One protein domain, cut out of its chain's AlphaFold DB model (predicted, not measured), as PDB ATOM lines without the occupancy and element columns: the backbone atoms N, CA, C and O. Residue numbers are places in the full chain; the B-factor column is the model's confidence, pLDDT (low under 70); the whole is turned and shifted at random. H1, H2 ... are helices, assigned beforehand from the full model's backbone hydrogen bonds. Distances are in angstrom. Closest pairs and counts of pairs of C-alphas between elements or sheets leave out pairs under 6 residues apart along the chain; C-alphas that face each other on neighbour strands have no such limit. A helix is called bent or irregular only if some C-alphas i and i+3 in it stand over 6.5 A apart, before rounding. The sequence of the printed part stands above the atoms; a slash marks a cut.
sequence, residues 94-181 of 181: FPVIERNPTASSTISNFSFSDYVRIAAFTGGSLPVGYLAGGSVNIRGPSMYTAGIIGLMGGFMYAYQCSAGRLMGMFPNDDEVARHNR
ATOM      1  N   PHE A  94     -45.022 -63.345  -8.553       59.22
ATOM      2  CA  PHE A  94     -43.714 -63.825  -8.110       59.22
ATOM      3  C   PHE A  94     -43.485 -63.483  -6.628       59.22
ATOM      4  O   PHE A  94     -44.085 -62.524  -6.132       59.22
ATOM      5  N   PRO A  95     -42.648 -64.250  -5.900       64.62
ATOM      6  CA  PRO A  95     -42.410 -64.012  -4.479       64.62
ATOM      7  C   PRO A  95     -41.881 -62.593  -4.252       64.62
ATOM      8  O   PRO A  95     -40.878 -62.177  -4.833       64.62
ATOM      9  N   VAL A  96     -42.583 -61.851  -3.400       67.56
ATOM     10  CA  VAL A  96     -42.190 -60.498  -3.011       67.56
ATOM     11  C   VAL A  96     -41.021 -60.606  -2.042       67.56
ATOM     12  O   VAL A  96     -41.171 -61.180  -0.965       67.56
ATOM     13  N   ILE A  97     -39.874 -60.052  -2.424       67.81
ATOM     14  CA  ILE A  97     -38.680 -60.013  -1.570       67.81
ATOM     15  C   ILE A  97     -38.825 -58.874  -0.560       67.81
ATOM     16  O   ILE A  97     -38.690 -59.080   0.640       67.81
ATOM     17  N   GLU A  98     -39.164 -57.676  -1.044       62.78
ATOM     18  CA  GLU A  98     -39.292 -56.472  -0.223       62.78
ATOM     19  C   GLU A  98     -40.552 -55.686  -0.599       62.78
ATOM     20  O   GLU A  98     -40.724 -55.243  -1.735       62.78
ATOM     21  N   ARG A  99     -41.442 -55.479   0.379       62.31
ATOM     22  CA  ARG A  99     -42.732 -54.786   0.186       62.31
ATOM     23  C   ARG A  99     -42.596 -53.262   0.134       62.31
ATOM     24  O   ARG A  99     -43.486 -52.589  -0.377       62.31
ATOM     25  N   ASN A 100     -41.506 -52.719   0.679       67.69
ATOM     26  CA  ASN A 100     -41.201 -51.291   0.672       67.69
ATOM     27  C   ASN A 100     -39.721 -51.076   0.308       67.69
ATOM     28  O   ASN A 100     -38.873 -51.004   1.202       67.69
ATOM     29  N   PRO A 101     -39.381 -51.002  -0.989       65.81
ATOM     30  CA  PRO A 101     -37.998 -50.859  -1.403       65.81
ATOM     31  C   PRO A 101     -37.451 -49.487  -1.000       65.81
ATOM     32  O   PRO A 101     -37.967 -48.434  -1.381       65.81
ATOM     33  N   THR A 102     -36.358 -49.494  -0.240       71.31
ATOM     34  CA  THR A 102     -35.548 -48.298  -0.005       71.31
ATOM     35  C   THR A 102     -34.730 -47.980  -1.261       71.31
ATOM     36  O   THR A 102     -34.376 -48.860  -2.049       71.31
ATOM     37  N   ALA A 103     -34.375 -46.708  -1.460       68.69
ATOM     38  CA  ALA A 103     -33.606 -46.297  -2.639       68.69
ATOM     39  C   ALA A 103     -32.266 -47.050  -2.767       68.69
ATOM     40  O   ALA A 103     -31.841 -47.377  -3.871       68.69
ATOM     41  N   SER A 104     -31.639 -47.392  -1.635       69.56
ATOM     42  CA  SER A 104     -30.379 -48.144  -1.601       69.56
ATOM     43  C   SER A 104     -30.529 -49.586  -2.102       69.56
ATOM     44  O   SER A 104     -29.713 -50.032  -2.905       69.56
ATOM     45  N   SER A 105     -31.596 -50.294  -1.710       71.19
ATOM     46  CA  SER A 105     -31.827 -51.681  -2.142       71.19
ATOM     47  C   SER A 105     -32.244 -51.782  -3.609       71.19
ATOM     48  O   SER A 105     -31.928 -52.758  -4.279       71.19
ATOM     49  N   THR A 106     -32.893 -50.745  -4.143       75.50
ATOM     50  CA  THR A 106     -33.273 -50.700  -5.565       75.50
ATOM     51  C   THR A 106     -32.059 -50.474  -6.468       75.50
ATOM     52  O   THR A 106     -31.962 -51.072  -7.541       75.50
ATOM     53  N   ILE A 107     -31.122 -49.623  -6.029       77.44
ATOM     54  CA  ILE A 107     -29.900 -49.292  -6.774       77.44
ATOM     55  C   ILE A 107     -28.872 -50.426  -6.682       77.44
ATOM     56  O   ILE A 107     -28.209 -50.729  -7.672       77.44
ATOM     57  N   SER A 108     -28.745 -51.086  -5.524       76.50
ATOM     58  CA  SER A 108     -27.829 -52.228  -5.364       76.50
ATOM     59  C   SER A 108     -28.266 -53.467  -6.156       76.50
ATOM     60  O   SER A 108     -27.454 -54.356  -6.406       76.50
ATOM     61  N   ASN A 109     -29.528 -53.504  -6.584       74.25
ATOM     62  CA  ASN A 109     -30.137 -54.604  -7.318       74.25
ATOM     63  C   ASN A 109     -30.213 -54.381  -8.848       74.25
ATOM     64  O   ASN A 109     -30.881 -55.126  -9.572       74.25
ATOM     65  N   PHE A 110     -29.518 -53.369  -9.381       78.12
ATOM     66  CA  PHE A 110     -29.481 -53.158 -10.829       78.12
ATOM     67  C   PHE A 110     -28.884 -54.359 -11.572       78.12
ATOM     68  O   PHE A 110     -27.792 -54.841 -11.261       78.12
ATOM     69  N   SER A 111     -29.604 -54.832 -12.593       80.06
ATOM     70  CA  SER A 111     -29.101 -55.857 -13.507       80.06
ATOM     71  C   SER A 111     -28.225 -55.225 -14.592       80.06
ATOM     72  O   SER A 111     -28.342 -54.038 -14.900       80.06
ATOM     73  N   PHE A 112     -27.376 -56.025 -15.244       81.56
ATOM     74  CA  PHE A 112     -26.599 -55.583 -16.407       81.56
ATOM     75  C   PHE A 112     -27.495 -54.958 -17.492       81.56
ATOM     76  O   PHE A 112     -27.134 -53.950 -18.099       81.56
ATOM     77  N   SER A 113     -28.711 -55.486 -17.671       77.38
ATOM     78  CA  SER A 113     -29.701 -54.920 -18.595       77.38
ATOM     79  C   SER A 113     -30.131 -53.490 -18.224       77.38
ATOM     80  O   SER A 113     -30.456 -52.711 -19.119       77.38
ATOM     81  N   ASP A 114     -30.145 -53.119 -16.942       80.62
ATOM     82  CA  ASP A 114     -30.531 -51.775 -16.493       80.62
ATOM     83  C   ASP A 114     -29.420 -50.758 -16.780       80.62
ATOM     84  O   ASP A 114     -29.690 -49.657 -17.265       80.62
ATOM     85  N   TYR A 115     -28.157 -51.165 -16.615       83.00
ATOM     86  CA  TYR A 115     -27.004 -50.362 -17.026       83.00
ATOM     87  C   TYR A 115     -26.966 -50.132 -18.537       83.00
ATOM     88  O   TYR A 115     -26.715 -49.010 -18.977       83.00
ATOM     89  N   VAL A 116     -27.275 -51.160 -19.337       88.94
ATOM     90  CA  VAL A 116     -27.371 -51.019 -20.799       88.94
ATOM     91  C   VAL A 116     -28.475 -50.034 -21.182       88.94
ATOM     92  O   VAL A 116     -28.269 -49.217 -22.075       88.94
ATOM     93  N   ARG A 117     -29.622 -50.044 -20.492       83.25
ATOM     94  CA  ARG A 117     -30.713 -49.083 -20.732       83.25
ATOM     95  C   ARG A 117     -30.283 -47.654 -20.401       83.25
ATOM     96  O   ARG A 117     -30.459 -46.770 -21.236       83.25
ATOM     97  N   ILE A 118     -29.660 -47.428 -19.243       86.69
ATOM     98  CA  ILE A 118     -29.124 -46.109 -18.858       86.69
ATOM     99  C   ILE A 118     -28.097 -45.615 -19.890       86.69
ATOM    100  O   ILE A 118     -28.156 -44.464 -20.334       86.69
ATOM    101  N   ALA A 119     -27.187 -46.496 -20.310       87.50
ATOM    102  CA  ALA A 119     -26.174 -46.190 -21.311       87.50
ATOM    103  C   ALA A 119     -26.784 -45.913 -22.692       87.50
ATOM    104  O   ALA A 119     -26.336 -44.996 -23.371       87.50
ATOM    105  N   ALA A 120     -27.827 -46.641 -23.096       87.75
ATOM    106  CA  ALA A 120     -28.521 -46.418 -24.361       87.75
ATOM    107  C   ALA A 120     -29.258 -45.071 -24.381       87.75
ATOM    108  O   ALA A 120     -29.159 -44.337 -25.361       87.75
ATOM    109  N   PHE A 121     -29.941 -44.706 -23.291       84.75
ATOM    110  CA  PHE A 121     -30.613 -43.407 -23.178       84.75
ATOM    111  C   PHE A 121     -29.619 -42.241 -23.170       84.75
ATOM    112  O   PHE A 121     -29.818 -41.259 -23.883       84.75
ATOM    113  N   THR A 122     -28.523 -42.364 -22.420       86.81
ATOM    114  CA  THR A 122     -27.474 -41.335 -22.367       86.81
ATOM    115  C   THR A 122     -26.715 -41.256 -23.695       86.81
ATOM    116  O   THR A 122     -26.508 -40.179 -24.245       86.81
ATOM    117  N   GLY A 123     -26.343 -42.401 -24.264       88.12
ATOM    118  CA  GLY A 123     -25.637 -42.493 -25.539       88.12
ATOM    119  C   GLY A 123     -26.475 -42.011 -26.722       88.12
ATOM    120  O   GLY A 123     -25.923 -41.429 -27.650       88.12
ATOM    121  N   GLY A 124     -27.797 -42.192 -26.673       87.94
ATOM    122  CA  GLY A 124     -28.731 -41.662 -27.664       87.94
ATOM    123  C   GLY A 124     -28.988 -40.160 -27.522       87.94
ATOM    124  O   GLY A 124     -29.158 -39.476 -28.531       87.94
ATOM    125  N   SER A 125     -28.971 -39.611 -26.303       83.00
ATOM    126  CA  SER A 125     -29.260 -38.187 -26.082       83.00
ATOM    127  C   SER A 125     -28.096 -37.261 -26.446       83.00
ATOM    128  O   SER A 125     -28.323 -36.138 -26.896       83.00
ATOM    129  N   LEU A 126     -26.852 -37.733 -26.330       83.44
ATOM    130  CA  LEU A 126     -25.649 -36.980 -26.704       83.44
ATOM    131  C   LEU A 126     -25.626 -36.532 -28.185       83.44
ATOM    132  O   LEU A 126     -25.473 -35.332 -28.429       83.44
ATOM    133  N   PRO A 127     -25.814 -37.412 -29.192       84.88
ATOM    134  CA  PRO A 127     -25.842 -37.000 -30.594       84.88
ATOM    135  C   PRO A 127     -27.051 -36.115 -30.916       84.88
ATOM    136  O   PRO A 127     -26.923 -35.180 -31.707       84.88
ATOM    137  N   VAL A 128     -28.202 -36.343 -30.272       83.44
ATOM    138  CA  VAL A 128     -29.385 -35.479 -30.424       83.44
ATOM    139  C   VAL A 128     -29.087 -34.061 -29.924       83.44
ATOM    140  O   VAL A 128     -29.348 -33.093 -30.639       83.44
ATOM    141  N   GLY A 129     -28.465 -33.923 -28.750       80.75
ATOM    142  CA  GLY A 129     -28.052 -32.627 -28.200       80.75
ATOM    143  C   GLY A 129     -26.964 -31.930 -29.016       80.75
ATOM    144  O   GLY A 129     -26.982 -30.703 -29.147       80.75
ATOM    145  N   TYR A 130     -26.046 -32.696 -29.610       77.88
ATOM    146  CA  TYR A 130     -24.984 -32.164 -30.468       77.88
ATOM    147  C   TYR A 130     -25.528 -31.597 -31.788       77.88
ATOM    148  O   TYR A 130     -25.144 -30.497 -32.194       77.88
ATOM    149  N   LEU A 131     -26.457 -32.308 -32.439       81.31
ATOM    150  CA  LEU A 131     -27.103 -31.841 -33.669       81.31
ATOM    151  C   LEU A 131     -28.026 -30.642 -33.408       81.31
ATOM    152  O   LEU A 131     -28.014 -29.689 -34.189       81.31
ATOM    153  N   ALA A 132     -28.764 -30.642 -32.293       78.06
ATOM    154  CA  ALA A 132     -29.619 -29.522 -31.896       78.06
ATOM    155  C   ALA A 132     -28.821 -28.232 -31.619       78.06
ATOM    156  O   ALA A 132     -29.252 -27.146 -31.997       78.06
ATOM    157  N   GLY A 133     -27.619 -28.346 -31.041       70.50
ATOM    158  CA  GLY A 133     -26.713 -27.211 -30.819       70.50
ATOM    159  C   GLY A 133     -25.990 -26.720 -32.081       70.50
ATOM    160  O   GLY A 133     -25.267 -25.719 -32.036       70.50
ATOM    161  N   GLY A 134     -26.159 -27.414 -33.212       73.12
ATOM    162  CA  GLY A 134     -25.498 -27.111 -34.477       73.12
ATOM    163  C   GLY A 134     -25.915 -25.777 -35.095       73.12
ATOM    164  O   GLY A 134     -25.069 -25.111 -35.690       73.12
ATOM    165  N   SER A 135     -27.177 -25.374 -34.917       65.19
ATOM    166  CA  SER A 135     -27.746 -24.140 -35.480       65.19
ATOM    167  C   SER A 135     -27.362 -22.871 -34.711       65.19
ATOM    168  O   SER A 135     -27.374 -21.793 -35.294       65.19
ATOM    169  N   VAL A 136     -26.991 -22.994 -33.431       67.44
ATOM    170  CA  VAL A 136     -26.704 -21.858 -32.527       67.44
ATOM    171  C   VAL A 136     -25.200 -21.714 -32.237       67.44
ATOM    172  O   VAL A 136     -24.787 -20.830 -31.503       67.44
ATOM    173  N   ASN A 137     -24.343 -22.563 -32.820       71.88
ATOM    174  CA  ASN A 137     -22.894 -22.594 -32.555       71.88
ATOM    175  C   ASN A 137     -22.526 -22.839 -31.067       71.88
ATOM    176  O   ASN A 137     -21.426 -22.522 -30.627       71.88
ATOM    177  N   ILE A 138     -23.431 -23.452 -30.290       77.25
ATOM    178  CA  ILE A 138     -23.246 -23.801 -28.867       77.25
ATOM    179  C   ILE A 138     -23.322 -25.331 -28.724       77.25
ATOM    180  O   ILE A 138     -24.136 -25.906 -28.005       77.25
ATOM    181  N   ARG A 139     -22.469 -26.028 -29.482       72.88
ATOM    182  CA  ARG A 139     -22.518 -27.497 -29.604       72.88
ATOM    183  C   ARG A 139     -22.111 -28.222 -28.318       72.88
ATOM    184  O   ARG A 139     -22.672 -29.265 -28.007       72.88
ATOM    185  N   GLY A 140     -21.170 -27.660 -27.556       81.06
ATOM    186  CA  GLY A 140     -20.682 -28.250 -26.303       81.06
ATOM    187  C   GLY A 140     -21.734 -28.240 -25.184       81.06
ATOM    188  O   GLY A 140     -22.120 -29.311 -24.716       81.06
ATOM    189  N   PRO A 141     -22.255 -27.064 -24.783       83.62
ATOM    190  CA  PRO A 141     -23.243 -26.977 -23.706       83.62
ATOM    191  C   PRO A 141     -24.555 -27.705 -24.016       83.62
ATOM    192  O   PRO A 141     -25.102 -28.364 -23.137       83.62
ATOM    193  N   SER A 142     -25.020 -27.658 -25.271       81.25
ATOM    194  CA  SER A 142     -26.231 -28.368 -25.718       81.25
ATOM    195  C   SER A 142     -26.096 -29.894 -25.621       81.25
ATOM    196  O   SER A 142     -27.039 -30.592 -25.254       81.25
ATOM    197  N   MET A 143     -24.909 -30.436 -25.903       83.12
ATOM    198  CA  MET A 143     -24.639 -31.862 -25.721       83.12
ATOM    199  C   MET A 143     -24.637 -32.249 -24.235       83.12
ATOM    200  O   MET A 143     -25.182 -33.291 -23.876       83.12
ATOM    201  N   TYR A 144     -24.063 -31.413 -23.364       85.56
ATOM    202  CA  TYR A 144     -23.977 -31.698 -21.929       85.56
ATOM    203  C   TYR A 144     -25.355 -31.703 -21.256       85.56
ATOM    204  O   TYR A 144     -25.671 -32.615 -20.492       85.56
ATOM    205  N   THR A 145     -26.213 -30.732 -21.586       87.00
ATOM    206  CA  THR A 145     -27.583 -30.682 -21.057       87.00
ATOM    207  C   THR A 145     -28.419 -31.862 -21.550       87.00
ATOM    208  O   THR A 145     -29.097 -32.500 -20.746       87.00
ATOM    209  N   ALA A 146     -28.319 -32.226 -22.833       85.56
ATOM    210  CA  ALA A 146     -28.987 -33.411 -23.373       85.56
ATOM    211  C   ALA A 146     -28.469 -34.717 -22.740       85.56
ATOM    212  O   ALA A 146     -29.254 -35.626 -22.462       85.56
ATOM    213  N   GLY A 147     -27.168 -34.803 -22.457       88.06
ATOM    214  CA  GLY A 147     -26.562 -35.916 -21.726       88.06
ATOM    215  C   GLY A 147     -27.136 -36.065 -20.316       88.06
ATOM    216  O   GLY A 147     -27.563 -37.155 -19.944       88.06
ATOM    217  N   ILE A 148     -27.235 -34.967 -19.558       90.31
ATOM    218  CA  ILE A 148     -27.813 -34.974 -18.202       90.31
ATOM    219  C   ILE A 148     -29.289 -35.384 -18.228       90.31
ATOM    220  O   ILE A 148     -29.719 -36.185 -17.399       90.31
ATOM    221  N   ILE A 149     -30.064 -34.874 -19.191       89.44
ATOM    222  CA  ILE A 149     -31.480 -35.236 -19.344       89.44
ATOM    223  C   ILE A 149     -31.621 -36.725 -19.681       89.44
ATOM    224  O   ILE A 149     -32.452 -37.412 -19.083       89.44
ATOM    225  N   GLY A 150     -30.792 -37.239 -20.594       84.44
ATOM    226  CA  GLY A 150     -30.778 -38.657 -20.961       84.44
ATOM    227  C   GLY A 150     -30.380 -39.564 -19.799       84.44
ATOM    228  O   GLY A 150     -31.023 -40.588 -19.578       84.44
ATOM    229  N   LEU A 151     -29.388 -39.157 -19.005       88.25
ATOM    230  CA  LEU A 151     -28.953 -39.889 -17.817       88.25
ATOM    231  C   LEU A 151     -30.047 -39.917 -16.747       88.25
ATOM    232  O   LEU A 151     -30.337 -40.979 -16.202       88.25
ATOM    233  N   MET A 152     -30.697 -38.782 -16.480       87.75
ATOM    234  CA  MET A 152     -31.813 -38.717 -15.532       87.75
ATOM    235  C   MET A 152     -33.017 -39.541 -16.001       87.75
ATOM    236  O   MET A 152     -33.573 -40.306 -15.215       87.75
ATOM    237  N   GLY A 153     -33.389 -39.450 -17.281       84.44
ATOM    238  CA  GLY A 153     -34.474 -40.249 -17.855       84.44
ATOM    239  C   GLY A 153     -34.179 -41.751 -17.830       84.44
ATOM    240  O   GLY A 153     -35.027 -42.544 -17.416       84.44
ATOM    241  N   GLY A 154     -32.956 -42.141 -18.196       82.00
ATOM    242  CA  GLY A 154     -32.498 -43.529 -18.161       82.00
ATOM    243  C   GLY A 154     -32.442 -44.097 -16.743       82.00
ATOM    244  O   GLY A 154     -32.899 -45.216 -16.516       82.00
ATOM    245  N   PHE A 155     -31.953 -43.316 -15.776       85.00
ATOM    246  CA  PHE A 155     -31.916 -43.710 -14.366       85.00
ATOM    247  C   PHE A 155     -33.325 -43.920 -13.801       85.00
ATOM    248  O   PHE A 155     -33.588 -44.936 -13.161       85.00
ATOM    249  N   MET A 156     -34.257 -43.011 -14.095       83.00
ATOM    250  CA  MET A 156     -35.648 -43.120 -13.643       83.00
ATOM    251  C   MET A 156     -36.349 -44.356 -14.230       83.00
ATOM    252  O   MET A 156     -37.157 -44.994 -13.554       83.00
ATOM    253  N   TYR A 157     -36.041 -44.706 -15.484       81.00
ATOM    254  CA  TYR A 157     -36.577 -45.896 -16.145       81.00
ATOM    255  C   TYR A 157     -36.012 -47.192 -15.546       81.00
ATOM    256  O   TYR A 157     -36.769 -48.111 -15.229       81.00
ATOM    257  N   ALA A 158     -34.696 -47.246 -15.324       80.19
ATOM    258  CA  ALA A 158     -34.046 -48.361 -14.642       80.19
ATOM    259  C   ALA A 158     -34.587 -48.549 -13.216       80.19
ATOM    260  O   ALA A 158     -34.836 -49.677 -12.796       80.19
ATOM    261  N   TYR A 159     -34.843 -47.454 -12.494       80.19
ATOM    262  CA  TYR A 159     -35.408 -47.504 -11.146       80.19
ATOM    263  C   TYR A 159     -36.792 -48.166 -11.125       80.19
ATOM    264  O   TYR A 159     -37.056 -49.012 -10.276       80.19
ATOM    265  N   GLN A 160     -37.660 -47.848 -12.091       80.00
ATOM    266  CA  GLN A 160     -38.975 -48.490 -12.216       80.00
ATOM    267  C   GLN A 160     -38.868 -49.976 -12.573       80.00
ATOM    268  O   GLN A 160     -39.602 -50.792 -12.022       80.00
ATOM    269  N   CYS A 161     -37.937 -50.339 -13.461       75.94
ATOM    270  CA  CYS A 161     -37.711 -51.733 -13.844       75.94
ATOM    271  C   CYS A 161     -37.175 -52.565 -12.667       75.94
ATOM    272  O   CYS A 161     -37.621 -53.693 -12.471       75.94
ATOM    273  N   SER A 162     -36.273 -51.997 -11.859       75.44
ATOM    274  CA  SER A 162     -35.743 -52.637 -10.648       75.44
ATOM    275  C   SER A 162     -36.808 -52.759  -9.552       75.44
ATOM    276  O   SER A 162     -37.032 -53.845  -9.022       75.44
ATOM    277  N   ALA A 163     -37.555 -51.685  -9.272       71.12
ATOM    278  CA  ALA A 163     -38.643 -51.712  -8.295       71.12
ATOM    279  C   ALA A 163     -39.751 -52.711  -8.681       71.12
ATOM    280  O   ALA A 163     -40.266 -53.419  -7.821       71.12
ATOM    281  N   GLY A 164     -40.074 -52.835  -9.974       69.56
ATOM    282  CA  GLY A 164     -41.038 -53.823 -10.469       69.56
ATOM    283  C   GLY A 164     -40.592 -55.281 -10.295       69.56
ATOM    284  O   GLY A 164     -41.446 -56.155 -10.129       69.56
ATOM    285  N   ARG A 165     -39.279 -55.559 -10.300       69.75
ATOM    286  CA  ARG A 165     -38.723 -56.894 -10.001       69.75
ATOM    287  C   ARG A 165     -38.805 -57.203  -8.504       69.75
ATOM    288  O   ARG A 165     -39.378 -58.223  -8.135       69.75
ATOM    289  N   LEU A 166     -38.384 -56.261  -7.656       70.25
ATOM    290  CA  LEU A 166     -38.451 -56.370  -6.189       70.25
ATOM    291  C   LEU A 166     -39.887 -56.525  -5.651       70.25
ATOM    292  O   LEU A 166     -40.108 -57.240  -4.673       70.25
ATOM    293  N   MET A 167     -40.863 -55.892  -6.312       61.56
ATOM    294  CA  MET A 167     -42.292 -55.989  -5.980       61.56
ATOM    295  C   MET A 167     -42.997 -57.216  -6.596       61.56
ATOM    296  O   MET A 167     -44.189 -57.401  -6.363       61.56
ATOM    297  N   GLY A 168     -42.293 -58.062  -7.359       60.44
ATOM    298  CA  GLY A 168     -42.827 -59.341  -7.844       60.44
ATOM    299  C   GLY A 168     -43.721 -59.272  -9.093       60.44
ATOM    300  O   GLY A 168     -44.498 -60.199  -9.326       60.44
ATOM    301  N   MET A 169     -43.623 -58.213  -9.911       59.59
ATOM    302  CA  MET A 169     -44.345 -58.121 -11.205       59.59
ATOM    303  C   MET A 169     -43.583 -58.700 -12.377       59.59
ATOM    304  O   MET A 169     -44.180 -59.102 -13.376       59.59
ATOM    305  N   PHE A 170     -42.261 -58.718 -12.268       60.59
ATOM    306  CA  PHE A 170     -41.372 -59.272 -13.272       60.59
ATOM    307  C   PHE A 170     -40.742 -60.574 -12.756       60.59
ATOM    308  O   PHE A 170     -40.583 -60.720 -11.544       60.59
ATOM    309  N   PRO A 171     -40.406 -61.527 -13.651       61.41
ATOM    310  CA  PRO A 171     -39.765 -62.784 -13.273       61.41
ATOM    311  C   PRO A 171     -38.461 -62.502 -12.526       61.41
ATOM    312  O   PRO A 171     -37.649 -61.689 -12.978       61.41
ATOM    313  N   ASN A 172     -38.307 -63.142 -11.365       62.44
ATOM    314  CA  ASN A 172     -37.349 -62.713 -10.354       62.44
ATOM    315  C   ASN A 172     -36.471 -63.828  -9.766       62.44
ATOM    316  O   ASN A 172     -36.108 -63.797  -8.590       62.44
ATOM    317  N   ASP A 173     -36.122 -64.822 -10.575       62.72
ATOM    318  CA  ASP A 173     -35.403 -66.011 -10.100       62.72
ATOM    319  C   ASP A 173     -34.009 -65.662  -9.533       62.72
ATOM    320  O   ASP A 173     -33.588 -66.206  -8.510       62.72
ATOM    321  N   ASP A 174     -33.329 -64.671 -10.125       67.31
ATOM    322  CA  ASP A 174     -31.975 -64.240  -9.740       67.31
ATOM    323  C   ASP A 174     -31.911 -63.433  -8.432       67.31
ATOM    324  O   ASP A 174     -30.856 -63.358  -7.790       67.31
ATOM    325  N   GLU A 175     -32.995 -62.751  -8.061       65.75
ATOM    326  CA  GLU A 175     -33.048 -61.967  -6.820       65.75
ATOM    327  C   GLU A 175     -33.530 -62.834  -5.661       65.75
ATOM    328  O   GLU A 175     -32.990 -62.735  -4.561       65.75
ATOM    329  N   VAL A 176     -34.462 -63.757  -5.919       66.12
ATOM    330  CA  VAL A 176     -34.894 -64.770  -4.944       66.12
ATOM    331  C   VAL A 176     -33.724 -65.687  -4.579       66.12
ATOM    332  O   VAL A 176     -33.500 -65.960  -3.399       66.12
ATOM    333  N   ALA A 177     -32.915 -66.099  -5.561       68.94
ATOM    334  CA  ALA A 177     -31.692 -66.868  -5.320       68.94
ATOM    335  C   ALA A 177     -30.639 -66.093  -4.503       68.94
ATOM    336  O   ALA A 177     -29.868 -66.700  -3.764       68.94
ATOM    337  N   ARG A 178     -30.606 -64.758  -4.619       69.12
ATOM    338  CA  ARG A 178     -29.720 -63.888  -3.830       69.12
ATOM    339  C   ARG A 178     -30.225 -63.643  -2.413       69.12
ATOM    340  O   ARG A 178     -29.403 -63.476  -1.525       69.12
ATOM    341  N   HIS A 179     -31.539 -63.607  -2.216       69.62
ATOM    342  CA  HIS A 179     -32.152 -63.398  -0.906       69.62
ATOM    343  C   HIS A 179     -32.147 -64.666  -0.036       69.62
ATOM    344  O   HIS A 179     -32.043 -64.574   1.179       69.62
ATOM    345  N   ASN A 180     -32.216 -65.853  -0.651       65.50
ATOM    346  CA  ASN A 180     -32.170 -67.148   0.047       65.50
ATOM    347  C   ASN A 180     -30.749 -67.626   0.419       65.50
ATOM    348  O   ASN A 180     -30.594 -68.768   0.858       65.50
ATOM    349  N   ARG A 181     -29.718 -66.803   0.200       57.38
ATOM    350  CA  ARG A 181     -28.314 -67.128   0.477       57.38
ATOM    351  C   ARG A 181     -27.826 -66.409   1.725       57.38
ATOM    352  O   ARG A 181     -27.101 -67.064   2.504       57.38
TER     353      ARG A 181
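Overview. This is residues 94 to 181 of the 181 residues of the protein "NADH-u_ox-rdase domain-containing protein" of Physcomitrium patens (UniProt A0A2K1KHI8). A long helical hairpin, H2 and H3 side by side, makes a rod, with the turn of residues 133 to 138 at one end. Near the other end the short helix H1 crosses the last part of H3, and the short helix H4 lies beyond the end of H3. The 88 printed residues hold four named helices, H1 to H4 in that order, and no named strand; the class is all helix. The whole is loose, with a radius of gyration of the C-alphas of 17.0 A and spans of 56 by 20 by 19 A.

Along the chain. H1 is residues 103 to 108, beginning at C-alpha 103 (-33.606, -46.297, -2.639). H2 is residues 112 to 132, 30.5 A long. H3, the longest helix, is residues 139 to 166, 40.4 A long, from C-alpha 139 at (-22.518, -27.497, -29.604). H4 is residues 173 to 179, ending at C-alpha 179 (-32.152, -63.398, -0.906).

Arrangement. H2 and H3 form a hairpin and touch, at a shallow tilt of 24 degrees, opposite ways; their closest C-alphas, of Gly 129 and Met 143, are 4.3 A apart. H1 touches H3 at residues 159 to 166 alone, about perpendicular at 89 degrees; the closest C-alphas, of Thr 106 and Ser 162, are 6.0 A apart. H3 and H4 are close but not clearly touching, with the C-alphas of Leu 166 and Glu 175 the closest at 7.8 A. H4 is apart from H1 and H2, and H1 is apart from H2. H2 is neither bent nor irregular, but only just: C-alphas 124 and 127 are 6.2 A apart. Every O i to N i+4 pair is within hydrogen-bond range in H1, H3 and H4; in H2, 15 of 17 are.

Size, cuts and confidence. The C-alphas farthest apart, of Val 136 and Asn 180, are 56.1 A apart. The printed part has no cut and no long link; that of H1 to H2 is tight. The mean pLDDT of the printed part is 75.9, with 29 residues under 70, among them residues 94 to 101 and 167 to 181.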